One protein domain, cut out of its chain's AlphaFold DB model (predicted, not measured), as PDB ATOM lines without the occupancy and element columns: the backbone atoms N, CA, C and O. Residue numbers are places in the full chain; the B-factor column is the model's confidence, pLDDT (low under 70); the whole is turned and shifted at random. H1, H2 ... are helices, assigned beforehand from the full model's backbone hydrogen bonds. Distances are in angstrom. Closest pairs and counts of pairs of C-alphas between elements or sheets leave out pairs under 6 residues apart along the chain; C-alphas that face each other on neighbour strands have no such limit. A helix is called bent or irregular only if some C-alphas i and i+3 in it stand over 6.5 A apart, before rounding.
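AT A GLANCE: This is residues 106 to 141, 152 to 180 and 247 to 260 of the 260 residues of an uncharacterized protein of Phellinidium pouzarii (UniProt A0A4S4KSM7). Two long helices, H1 and H2, make a narrow V that meets near the end of H1 and the beginning of H2, and a short helix, H3, packs on H1 on the side away from H2. The V lies in a flat outline, and residues 163 to 180 of H2 stick out free as its open arm. The printed part has 79 residues with three named helices, H1, H2 and H3 in that order, and no named strand; the class is all helix. The whole is loose, with a radius of gyration of the C-alphas of 16.8 A and spans of 50 by 43 by 18 A.

IN THESE COORDINATES: Start at Glu 106 and go to C-alpha 109 at (14.116, -9.527, -30.713), where H1, residues 109 to 137, begins; it runs 40.5 A. H1 is irregular, but only just: C-alphas 129 and 132 are 6.6 A apart. Next find C-alpha 152 at (39.740, -7.597, -69.075), from which H2, residues 152 to 180, runs 42.1 A. H3, residues 247 to 258, ends at C-alpha 258, (15.751, 4.765, -56.805).

HOW THE PARTS SIT: Look at Phe 136 and Asn 155, the closest C-alphas of H1 and H2, 5.6 A apart. H1 touches H2 with residues 135 to 136 alone, and H2 touches H1 with residues 154 to 158 alone. They run opposite ways at a shallow tilt of 29 degrees. H1 touches H3 with residues 117 to 129 alone; the closest C-alphas, of Phe 118 and Ala 248, are 5.6 A apart. These two run the same way at a shallow tilt of 28 degrees. H2 and H3 are apart. In H2 and H3 every O i to N i+4 pair is within hydrogen-bond range; in H1, 22 of 25 are.

THE WHOLE: The C-alphas of Glu 106 and Glu 152 are the two farthest apart, 51.4 A. Residues 142 to 151 and 181 to 246 are not printed, with gaps of 18.8 A and 35.5 A between the C-alphas across the cuts. Mean pLDDT of the printed part is 77.4; look for values under 70 at residues 106 to 107, 138 to 141, 152 to 153, 180, 247 to 248 and 258 to 260.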
ATOM      1  N   GLU A 106      14.818  -0.749 -25.378       62.50
ATOM      2  CA  GLU A 106      13.703  -1.677 -25.124       62.50
ATOM      3  C   GLU A 106      13.081  -2.176 -26.444       62.50
ATOM      4  O   GLU A 106      11.984  -1.775 -26.839       62.50
ATOM      5  N   ILE A 107      13.817  -3.021 -27.178       66.12
ATOM      6  CA  ILE A 107      13.451  -3.485 -28.527       66.12
ATOM      7  C   ILE A 107      13.223  -5.002 -28.541       66.12
ATOM      8  O   ILE A 107      14.082  -5.785 -28.143       66.12
ATOM      9  N   ASN A 108      12.069  -5.430 -29.067       72.62
ATOM     10  CA  ASN A 108      11.738  -6.848 -29.223       72.62
ATOM     11  C   ASN A 108      12.709  -7.561 -30.191       72.62
ATOM     12  O   ASN A 108      13.031  -7.005 -31.247       72.62
ATOM     13  N   PRO A 109      13.121  -8.813 -29.907       74.38
ATOM     14  CA  PRO A 109      14.116  -9.527 -30.713       74.38
ATOM     15  C   PRO A 109      13.656  -9.779 -32.157       74.38
ATOM     16  O   PRO A 109      14.474  -9.728 -33.073       74.38
ATOM     17  N   ASP A 110      12.352  -9.970 -32.387       75.94
ATOM     18  CA  ASP A 110      11.790 -10.077 -33.739       75.94
ATOM     19  C   ASP A 110      11.976  -8.778 -34.534       75.94
ATOM     20  O   ASP A 110      12.390  -8.807 -35.693       75.94
ATOM     21  N   THR A 111      11.731  -7.622 -33.905       77.00
ATOM     22  CA  THR A 111      11.943  -6.307 -34.525       77.00
ATOM     23  C   THR A 111      13.419  -6.092 -34.846       77.00
ATOM     24  O   THR A 111      13.738  -5.700 -35.969       77.00
ATOM     25  N   LEU A 112      14.317  -6.425 -33.912       78.44
ATOM     26  CA  LEU A 112      15.764  -6.348 -34.117       78.44
ATOM     27  C   LEU A 112      16.209  -7.217 -35.303       78.44
ATOM     28  O   LEU A 112      16.876  -6.716 -36.201       78.44
ATOM     29  N   ASN A 113      15.753  -8.471 -35.373       82.00
ATOM     30  CA  ASN A 113      16.031  -9.373 -36.494       82.00
ATOM     31  C   ASN A 113      15.533  -8.784 -37.830       82.00
ATOM     32  O   ASN A 113      16.277  -8.754 -38.811       82.00
ATOM     33  N   THR A 114      14.318  -8.220 -37.872       85.50
ATOM     34  CA  THR A 114      13.817  -7.561 -39.094       85.50
ATOM     35  C   THR A 114      14.609  -6.317 -39.488       85.50
ATOM     36  O   THR A 114      14.844  -6.122 -40.678       85.50
ATOM     37  N   MET A 115      15.069  -5.509 -38.529       85.00
ATOM     38  CA  MET A 115      15.902  -4.332 -38.797       85.00
ATOM     39  C   MET A 115      17.302  -4.734 -39.283       85.00
ATOM     40  O   MET A 115      17.813  -4.138 -40.229       85.00
ATOM     41  N   THR A 116      17.904  -5.779 -38.710       86.69
ATOM     42  CA  THR A 116      19.190  -6.323 -39.172       86.69
ATOM     43  C   THR A 116      19.078  -6.929 -40.574       86.69
ATOM     44  O   THR A 116      19.928  -6.655 -41.421       86.69
ATOM     45  N   ALA A 117      18.021  -7.697 -40.860       86.62
ATOM     46  CA  ALA A 117      17.751  -8.254 -42.189       86.62
ATOM     47  C   ALA A 117      17.463  -7.163 -43.241       86.62
ATOM     48  O   ALA A 117      17.889  -7.279 -44.386       86.62
ATOM     49  N   PHE A 118      16.786  -6.080 -42.847       86.69
ATOM     50  CA  PHE A 118      16.563  -4.895 -43.679       86.69
ATOM     51  C   PHE A 118      17.881  -4.168 -43.989       86.69
ATOM     52  O   PHE A 118      18.199  -3.951 -45.155       86.69
ATOM     53  N   ALA A 119      18.687  -3.854 -42.969       87.88
ATOM     54  CA  ALA A 119      19.948  -3.129 -43.137       87.88
ATOM     55  C   ALA A 119      20.973  -3.926 -43.963       87.88
ATOM     56  O   ALA A 119      21.600  -3.385 -44.870       87.88
ATOM     57  N   THR A 120      21.108  -5.229 -43.697       89.06
ATOM     58  CA  THR A 120      21.961  -6.117 -44.508       89.06
ATOM     59  C   THR A 120      21.415  -6.313 -45.922       89.06
ATOM     60  O   THR A 120      22.202  -6.357 -46.864       89.06
ATOM     61  N   GLY A 121      20.091  -6.358 -46.097       88.38
ATOM     62  CA  GLY A 121      19.440  -6.397 -47.407       88.38
ATOM     63  C   GLY A 121      19.732  -5.157 -48.259       88.38
ATOM     64  O   GLY A 121      20.150  -5.308 -49.403       88.38
ATOM     65  N   GLY A 122      19.591  -3.954 -47.694       86.56
ATOM     66  CA  GLY A 122      19.905  -2.693 -48.379       86.56
ATOM     67  C   GLY A 122      21.393  -2.555 -48.724       86.56
ATOM     68  O   GLY A 122      21.735  -2.216 -49.854       86.56
ATOM     69  N   LEU A 123      22.293  -2.922 -47.802       89.00
ATOM     70  CA  LEU A 123      23.738  -2.942 -48.073       89.00
ATOM     71  C   LEU A 123      24.111  -3.924 -49.196       89.00
ATOM     72  O   LEU A 123      24.947  -3.603 -50.036       89.00
ATOM     73  N   LEU A 124      23.490  -5.106 -49.250       88.62
ATOM     74  CA  LEU A 124      23.699  -6.050 -50.353       88.62
ATOM     75  C   LEU A 124      23.064  -5.561 -51.666       88.62
ATOM     76  O   LEU A 124      23.628  -5.813 -52.728       88.62
ATOM     77  N   SER A 125      21.935  -4.848 -51.602       87.69
ATOM     78  CA  SER A 125      21.279  -4.216 -52.755       87.69
ATOM     79  C   SER A 125      22.216  -3.214 -53.439       87.69
ATOM     80  O   SER A 125      22.536  -3.378 -54.617       87.69
ATOM     81  N   ASP A 126      22.752  -2.251 -52.682       87.69
ATOM     82  CA  ASP A 126      23.710  -1.255 -53.181       87.69
ATOM     83  C   ASP A 126      24.997  -1.905 -53.722       87.69
ATOM     84  O   ASP A 126      25.440  -1.605 -54.836       87.69
ATOM     85  N   VAL A 127      25.549  -2.884 -52.992       89.12
ATOM     86  CA  VAL A 127      26.733  -3.633 -53.438       89.12
ATOM     87  C   VAL A 127      26.494  -4.323 -54.784       89.12
ATOM     88  O   VAL A 127      27.338  -4.202 -55.669       89.12
ATOM     89  N   PHE A 128      25.379  -5.036 -54.972       86.31
ATOM     90  CA  PHE A 128      25.144  -5.808 -56.199       86.31
ATOM     91  C   PHE A 128      24.610  -4.990 -57.380       86.31
ATOM     92  O   PHE A 128      24.882  -5.367 -58.521       86.31
ATOM     93  N   LEU A 129      23.858  -3.914 -57.137       83.75
ATOM     94  CA  LEU A 129      23.217  -3.122 -58.194       83.75
ATOM     95  C   LEU A 129      24.024  -1.885 -58.596       83.75
ATOM     96  O   LEU A 129      23.961  -1.486 -59.756       83.75
ATOM     97  N   HIS A 130      24.804  -1.309 -57.678       79.44
ATOM     98  CA  HIS A 130      25.572  -0.093 -57.934       79.44
ATOM     99  C   HIS A 130      27.079  -0.348 -57.869       79.44
ATOM    100  O   HIS A 130      27.762  -0.226 -58.886       79.44
ATOM    101  N   LEU A 131      27.614  -0.781 -56.721       83.00
ATOM    102  CA  LEU A 131      29.069  -0.842 -56.522       83.00
ATOM    103  C   LEU A 131      29.759  -1.904 -57.392       83.00
ATOM    104  O   LEU A 131      30.811  -1.628 -57.965       83.00
ATOM    105  N   VAL A 132      29.184  -3.103 -57.528       86.19
ATOM    106  CA  VAL A 132      29.745  -4.183 -58.361       86.19
ATOM    107  C   VAL A 132      29.682  -3.845 -59.861       86.19
ATOM    108  O   VAL A 132      30.727  -3.938 -60.514       86.19
ATOM    109  N   PRO A 133      28.540  -3.404 -60.433       81.25
ATOM    110  CA  PRO A 133      28.491  -2.947 -61.819       81.25
ATOM    111  C   PRO A 133      29.403  -1.744 -62.074       81.25
ATOM    112  O   PRO A 133      30.188  -1.787 -63.018       81.25
ATOM    113  N   HIS A 134      29.382  -0.722 -61.211       80.06
ATOM    114  CA  HIS A 134      30.224   0.466 -61.365       80.06
ATOM    115  C   HIS A 134      31.720   0.133 -61.288       80.06
ATOM    116  O   HIS A 134      32.493   0.630 -62.105       80.06
ATOM    117  N   ALA A 135      32.139  -0.766 -60.390       78.69
ATOM    118  CA  ALA A 135      33.528  -1.217 -60.334       78.69
ATOM    119  C   ALA A 135      33.964  -1.871 -61.657       78.69
ATOM    120  O   ALA A 135      34.973  -1.464 -62.236       78.69
ATOM    121  N   PHE A 136      33.205  -2.847 -62.172       76.81
ATOM    122  CA  PHE A 136      33.563  -3.554 -63.409       76.81
ATOM    123  C   PHE A 136      33.394  -2.712 -64.686       76.81
ATOM    124  O   PHE A 136      34.171  -2.882 -65.629       76.81
ATOM    125  N   MET A 137      32.427  -1.792 -64.738       70.62
ATOM    126  CA  MET A 137      32.240  -0.864 -65.865       70.62
ATOM    127  C   MET A 137      33.267   0.277 -65.852       70.62
ATOM    128  O   MET A 137      33.771   0.658 -66.911       70.62
ATOM    129  N   GLY A 138      33.693   0.706 -64.665       60.75
ATOM    130  CA  GLY A 138      34.727   1.709 -64.452       60.75
ATOM    131  C   GLY A 138      34.188   3.136 -64.374       60.75
ATOM    132  O   GLY A 138      33.218   3.516 -65.032       60.75
ATOM    133  N   GLU A 139      34.862   3.941 -63.562       55.97
ATOM    134  CA  GLU A 139      34.442   5.300 -63.252       55.97
ATOM    135  C   GLU A 139      34.832   6.292 -64.357       55.97
ATOM    136  O   GLU A 139      35.946   6.267 -64.880       55.97
ATOM    137  N   HIS A 140      33.907   7.185 -64.712       52.28
ATOM    138  CA  HIS A 140      34.078   8.166 -65.787       52.28
ATOM    139  C   HIS A 140      34.807   9.421 -65.266       52.28
ATOM    140  O   HIS A 140      34.225  10.501 -65.172       52.28
ATOM    141  N   GLN A 141      36.070   9.254 -64.863       44.03
ATOM    142  CA  GLN A 141      36.837  10.272 -64.124       44.03
ATOM    143  C   GLN A 141      37.346  11.460 -64.965       44.03
ATOM    144  O   GLN A 141      37.695  12.494 -64.398       44.03
ATOM    145  N   GLU A 152      39.920  -6.313 -69.779       60.59
ATOM    146  CA  GLU A 152      39.740  -7.597 -69.075       60.59
ATOM    147  C   GLU A 152      40.650  -7.717 -67.836       60.59
ATOM    148  O   GLU A 152      40.231  -8.178 -66.770       60.59
ATOM    149  N   LYS A 153      41.883  -7.200 -67.945       60.50
ATOM    150  CA  LYS A 153      42.872  -7.112 -66.857       60.50
ATOM    151  C   LYS A 153      42.370  -6.294 -65.658       60.50
ATOM    152  O   LYS A 153      42.633  -6.673 -64.518       60.50
ATOM    153  N   ARG A 154      41.629  -5.202 -65.890       70.75
ATOM    154  CA  ARG A 154      41.014  -4.375 -64.835       70.75
ATOM    155  C   ARG A 154      39.964  -5.179 -64.077       70.75
ATOM    156  O   ARG A 154      39.966  -5.182 -62.850       70.75
ATOM    157  N   ASN A 155      39.127  -5.929 -64.789       77.31
ATOM    158  CA  ASN A 155      38.080  -6.745 -64.169       77.31
ATOM    159  C   ASN A 155      38.678  -7.913 -63.365       77.31
ATOM    160  O   ASN A 155      38.198  -8.212 -62.271       77.31
ATOM    161  N   ILE A 156      39.793  -8.494 -63.821       81.38
ATOM    162  CA  ILE A 156      40.574  -9.467 -63.040       81.38
ATOM    163  C   ILE A 156      41.149  -8.830 -61.759       81.38
ATOM    164  O   ILE A 156      41.058  -9.435 -60.690       81.38
ATOM    165  N   LEU A 157      41.687  -7.603 -61.820       78.31
ATOM    166  CA  LEU A 157      42.171  -6.875 -60.635       78.31
ATOM    167  C   LEU A 157      41.051  -6.557 -59.631       78.31
ATOM    168  O   LEU A 157      41.262  -6.697 -58.426       78.31
ATOM    169  N   ILE A 158      39.867  -6.164 -60.106       83.69
ATOM    170  CA  ILE A 158      38.694  -5.890 -59.260       83.69
ATOM    171  C   ILE A 158      38.216  -7.178 -58.581       83.69
ATOM    172  O   ILE A 158      38.044  -7.198 -57.363       83.69
ATOM    173  N   GLY A 159      38.087  -8.276 -59.334       84.69
ATOM    174  CA  GLY A 159      37.736  -9.588 -58.784       84.69
ATOM    175  C   GLY A 159      38.748 -10.079 -57.743       84.69
ATOM    176  O   GLY A 159      38.354 -10.566 -56.682       84.69
ATOM    177  N   LEU A 160      40.048  -9.874 -57.989       83.56
ATOM    178  CA  LEU A 160      41.115 -10.158 -57.025       83.56
ATOM    179  C   LEU A 160      41.013  -9.274 -55.769       83.56
ATOM    180  O   LEU A 160      41.223  -9.771 -54.664       83.56
ATOM    181  N   GLY A 161      40.671  -7.992 -55.917       84.81
ATOM    182  CA  GLY A 161      40.452  -7.066 -54.802       84.81
ATOM    183  C   GLY A 161      39.270  -7.472 -53.920       84.81
ATOM    184  O   GLY A 161      39.409  -7.535 -52.699       84.81
ATOM    185  N   ILE A 162      38.139  -7.833 -54.533       89.12
ATOM    186  CA  ILE A 162      36.946  -8.351 -53.843       89.12
ATOM    187  C   ILE A 162      37.277  -9.665 -53.115       89.12
ATOM    188  O   ILE A 162      36.977  -9.813 -51.930       89.12
ATOM    189  N   PHE A 163      37.965 -10.597 -53.785       87.19
ATOM    190  CA  PHE A 163      38.400 -11.862 -53.183       87.19
ATOM    191  C   PHE A 163      39.362 -11.652 -52.001       87.19
ATOM    192  O   PHE A 163      39.199 -12.281 -50.956       87.19
ATOM    193  N   ALA A 164      40.327 -10.735 -52.125       85.94
ATOM    194  CA  ALA A 164      41.233 -10.370 -51.036       85.94
ATOM    195  C   ALA A 164      40.494  -9.700 -49.862       85.94
ATOM    196  O   ALA A 164      40.833  -9.957 -48.707       85.94
ATOM    197  N   GLY A 165      39.458  -8.900 -50.140       86.69
ATOM    198  CA  GLY A 165      38.561  -8.334 -49.129       86.69
ATOM    199  C   GLY A 165      37.840  -9.417 -48.323       86.69
ATOM    200  O   GLY A 165      37.945  -9.434 -47.096       86.69
ATOM    201  N   PHE A 166      37.194 -10.375 -48.998       89.12
ATOM    202  CA  PHE A 166      36.557 -11.517 -48.332       89.12
ATOM    203  C   PHE A 166      37.562 -12.381 -47.557       89.12
ATOM    204  O   PHE A 166      37.297 -12.745 -46.413       89.12
ATOM    205  N   ALA A 167      38.734 -12.675 -48.129       83.50
ATOM    206  CA  ALA A 167      39.776 -13.442 -47.446       83.50
ATOM    207  C   ALA A 167      40.275 -12.734 -46.172       83.50
ATOM    208  O   ALA A 167      40.429 -13.375 -45.133       83.50
ATOM    209  N   SER A 168      40.465 -11.410 -46.225       83.06
ATOM    210  CA  SER A 168      40.829 -10.590 -45.064       83.06
ATOM    211  C   SER A 168      39.732 -10.599 -43.992       83.06
ATOM    212  O   SER A 168      40.030 -10.792 -42.814       83.06
ATOM    213  N   PHE A 169      38.459 -10.486 -44.392       85.62
ATOM    214  CA  PHE A 169      37.315 -10.575 -43.479       85.62
ATOM    215  C   PHE A 169      37.251 -11.935 -42.764       85.62
ATOM    216  O   PHE A 169      37.171 -11.969 -41.537       85.62
ATOM    217  N   PHE A 170      37.383 -13.049 -43.495       83.69
ATOM    218  CA  PHE A 170      37.428 -14.391 -42.897       83.69
ATOM    219  C   PHE A 170      38.626 -14.585 -41.957       83.69
ATOM    220  O   PHE A 170      38.482 -15.210 -40.907       83.69
ATOM    221  N   VAL A 171      39.806 -14.049 -42.293       83.38
ATOM    222  CA  VAL A 171      40.974 -14.088 -41.393       83.38
ATOM    223  C   VAL A 171      40.708 -13.269 -40.128       83.38
ATOM    224  O   VAL A 171      40.973 -13.761 -39.035       83.38
ATOM    225  N   MET A 172      40.129 -12.072 -40.247       83.75
ATOM    226  CA  MET A 172      39.768 -11.227 -39.104       83.75
ATOM    227  C   MET A 172      38.737 -11.906 -38.191       83.75
ATOM    228  O   MET A 172      38.976 -11.997 -36.990       83.75
ATOM    229  N   GLU A 173      37.637 -12.430 -38.742       84.19
ATOM    230  CA  GLU A 173      36.620 -13.189 -37.994       84.19
ATOM    231  C   GLU A 173      37.267 -14.357 -37.235       84.19
ATOM    232  O   GLU A 173      37.069 -14.528 -36.028       84.19
ATOM    233  N   LYS A 174      38.113 -15.132 -37.929       79.38
ATOM    234  CA  LYS A 174      38.779 -16.301 -37.354       79.38
ATOM    235  C   LYS A 174      39.774 -15.927 -36.256       79.38
ATOM    236  O   LYS A 174      39.824 -16.619 -35.240       79.38
ATOM    237  N   THR A 175      40.538 -14.851 -36.432       76.62
ATOM    238  CA  THR A 175      41.493 -14.349 -35.435       76.62
ATOM    239  C   THR A 175      40.782 -13.772 -34.211       76.62
ATOM    240  O   THR A 175      41.155 -14.127 -33.096       76.62
ATOM    241  N   LEU A 176      39.742 -12.950 -34.388       80.31
ATOM    242  CA  LEU A 176      38.961 -12.399 -33.273       80.31
ATOM    243  C   LEU A 176      38.306 -13.510 -32.446       80.31
ATOM    244  O   LEU A 176      38.363 -13.475 -31.220       80.31
ATOM    245  N   ARG A 177      37.758 -14.535 -33.109       80.12
ATOM    246  CA  ARG A 177      37.183 -15.696 -32.428       80.12
ATOM    247  C   ARG A 177      38.222 -16.495 -31.636       80.12
ATOM    248  O   ARG A 177      37.971 -16.814 -30.483       80.12
ATOM    249  N   VAL A 178      39.388 -16.782 -32.222       75.62
ATOM    250  CA  VAL A 178      40.465 -17.524 -31.535       75.62
ATOM    251  C   VAL A 178      41.043 -16.741 -30.350       75.62
ATOM    252  O   VAL A 178      41.449 -17.358 -29.375       75.62
ATOM    253  N   LEU A 179      41.058 -15.405 -30.403       71.44
ATOM    254  CA  LEU A 179      41.464 -14.565 -29.270       71.44
ATOM    255  C   LEU A 179      40.384 -14.502 -28.174       71.44
ATOM    256  O   LEU A 179      40.715 -14.571 -26.996       71.44
ATOM    257  N   GLY A 180      39.102 -14.421 -28.545       64.88
ATOM    258  CA  GLY A 180      37.984 -14.436 -27.593       64.88
ATOM    259  C   GLY A 180      37.737 -15.797 -26.923       64.88
ATOM    260  O   GLY A 180      37.115 -15.853 -25.867       64.88
ATOM    261  N   SER A 247       8.321  -6.395 -46.306       67.00
ATOM    262  CA  SER A 247       9.115  -5.182 -46.065       67.00
ATOM    263  C   SER A 247      10.541  -5.305 -46.616       67.00
ATOM    264  O   SER A 247      11.029  -4.383 -47.261       67.00
ATOM    265  N   ALA A 248      11.186  -6.467 -46.455       68.25
ATOM    266  CA  ALA A 248      12.510  -6.720 -47.028       68.25
ATOM    267  C   ALA A 248      12.495  -6.697 -48.571       68.25
ATOM    268  O   ALA A 248      13.331  -6.035 -49.182       68.25
ATOM    269  N   TYR A 249      11.515  -7.355 -49.209       74.06
ATOM    270  CA  TYR A 249      11.360  -7.294 -50.669       74.06
ATOM    271  C   TYR A 249      10.952  -5.900 -51.171       74.06
ATOM    272  O   TYR A 249      11.388  -5.496 -52.246       74.06
ATOM    273  N   LEU A 250      10.148  -5.151 -50.408       76.50
ATOM    274  CA  LEU A 250       9.773  -3.775 -50.739       76.50
ATOM    275  C   LEU A 250      10.955  -2.812 -50.630       76.50
ATOM    276  O   LEU A 250      11.050  -1.929 -51.476       76.50
ATOM    277  N   ASN A 251      11.871  -2.987 -49.669       71.06
ATOM    278  CA  ASN A 251      13.083  -2.167 -49.630       71.06
ATOM    279  C   ASN A 251      14.024  -2.503 -50.784       71.06
ATOM    280  O   ASN A 251      14.436  -1.604 -51.501       71.06
ATOM    281  N   LEU A 252      14.266  -3.796 -51.038       73.12
ATOM    282  CA  LEU A 252      15.053  -4.253 -52.187       73.12
ATOM    283  C   LEU A 252      14.519  -3.677 -53.514       73.12
ATOM    284  O   LEU A 252      15.299  -3.298 -54.383       73.12
ATOM    285  N   PHE A 253      13.193  -3.582 -53.663       74.81
ATOM    286  CA  PHE A 253      12.556  -2.985 -54.838       74.81
ATOM    287  C   PHE A 253      12.575  -1.444 -54.829       74.81
ATOM    288  O   PHE A 253      12.695  -0.832 -55.886       74.81
ATOM    289  N   GLY A 254      12.476  -0.809 -53.658       77.88
ATOM    290  CA  GLY A 254      12.590   0.643 -53.500       77.88
ATOM    291  C   GLY A 254      13.991   1.153 -53.833       77.88
ATOM    292  O   GLY A 254      14.126   2.064 -54.648       77.88
ATOM    293  N   ASP A 255      15.020   0.504 -53.284       71.19
ATOM    294  CA  ASP A 255      16.428   0.767 -53.596       71.19
ATOM    295  C   ASP A 255      16.690   0.551 -55.098       71.19
ATOM    296  O   ASP A 255      17.282   1.406 -55.750       71.19
ATOM    297  N   PHE A 256      16.180  -0.546 -55.680       70.81
ATOM    298  CA  PHE A 256      16.292  -0.834 -57.117       70.81
ATOM    299  C   PHE A 256      15.667   0.256 -58.006       70.81
ATOM    300  O   PHE A 256      16.266   0.633 -59.009       70.81
ATOM    301  N   VAL A 257      14.489   0.786 -57.651       71.19
ATOM    302  CA  VAL A 257      13.813   1.844 -58.434       71.19
ATOM    303  C   VAL A 257      14.445   3.227 -58.224       71.19
ATOM    304  O   VAL A 257      14.355   4.067 -59.115       71.19
ATOM    305  N   HIS A 258      15.080   3.487 -57.078       64.62
ATOM    306  CA  HIS A 258      15.751   4.765 -56.805       64.62
ATOM    307  C   HIS A 258      17.184   4.827 -57.384       64.62
ATOM    308  O   HIS A 258      17.743   5.915 -57.524       64.62
ATOM    309  N   ASN A 259      17.795   3.685 -57.708       56.28
ATOM    310  CA  ASN A 259      19.195   3.585 -58.142       56.28
ATOM    311  C   ASN A 259      19.341   3.298 -59.658       56.28
ATOM    312  O   ASN A 259      20.296   2.642 -60.080       56.28
ATOM    313  N   MET A 260      18.371   3.769 -60.458       46.03
ATOM    314  CA  MET A 260      18.290   3.660 -61.926       46.03
ATOM    315  C   MET A 260      17.993   5.020 -62.574       46.03
ATOM    316  O   MET A 260      18.595   5.280 -63.639       46.03
TER     317      MET A 260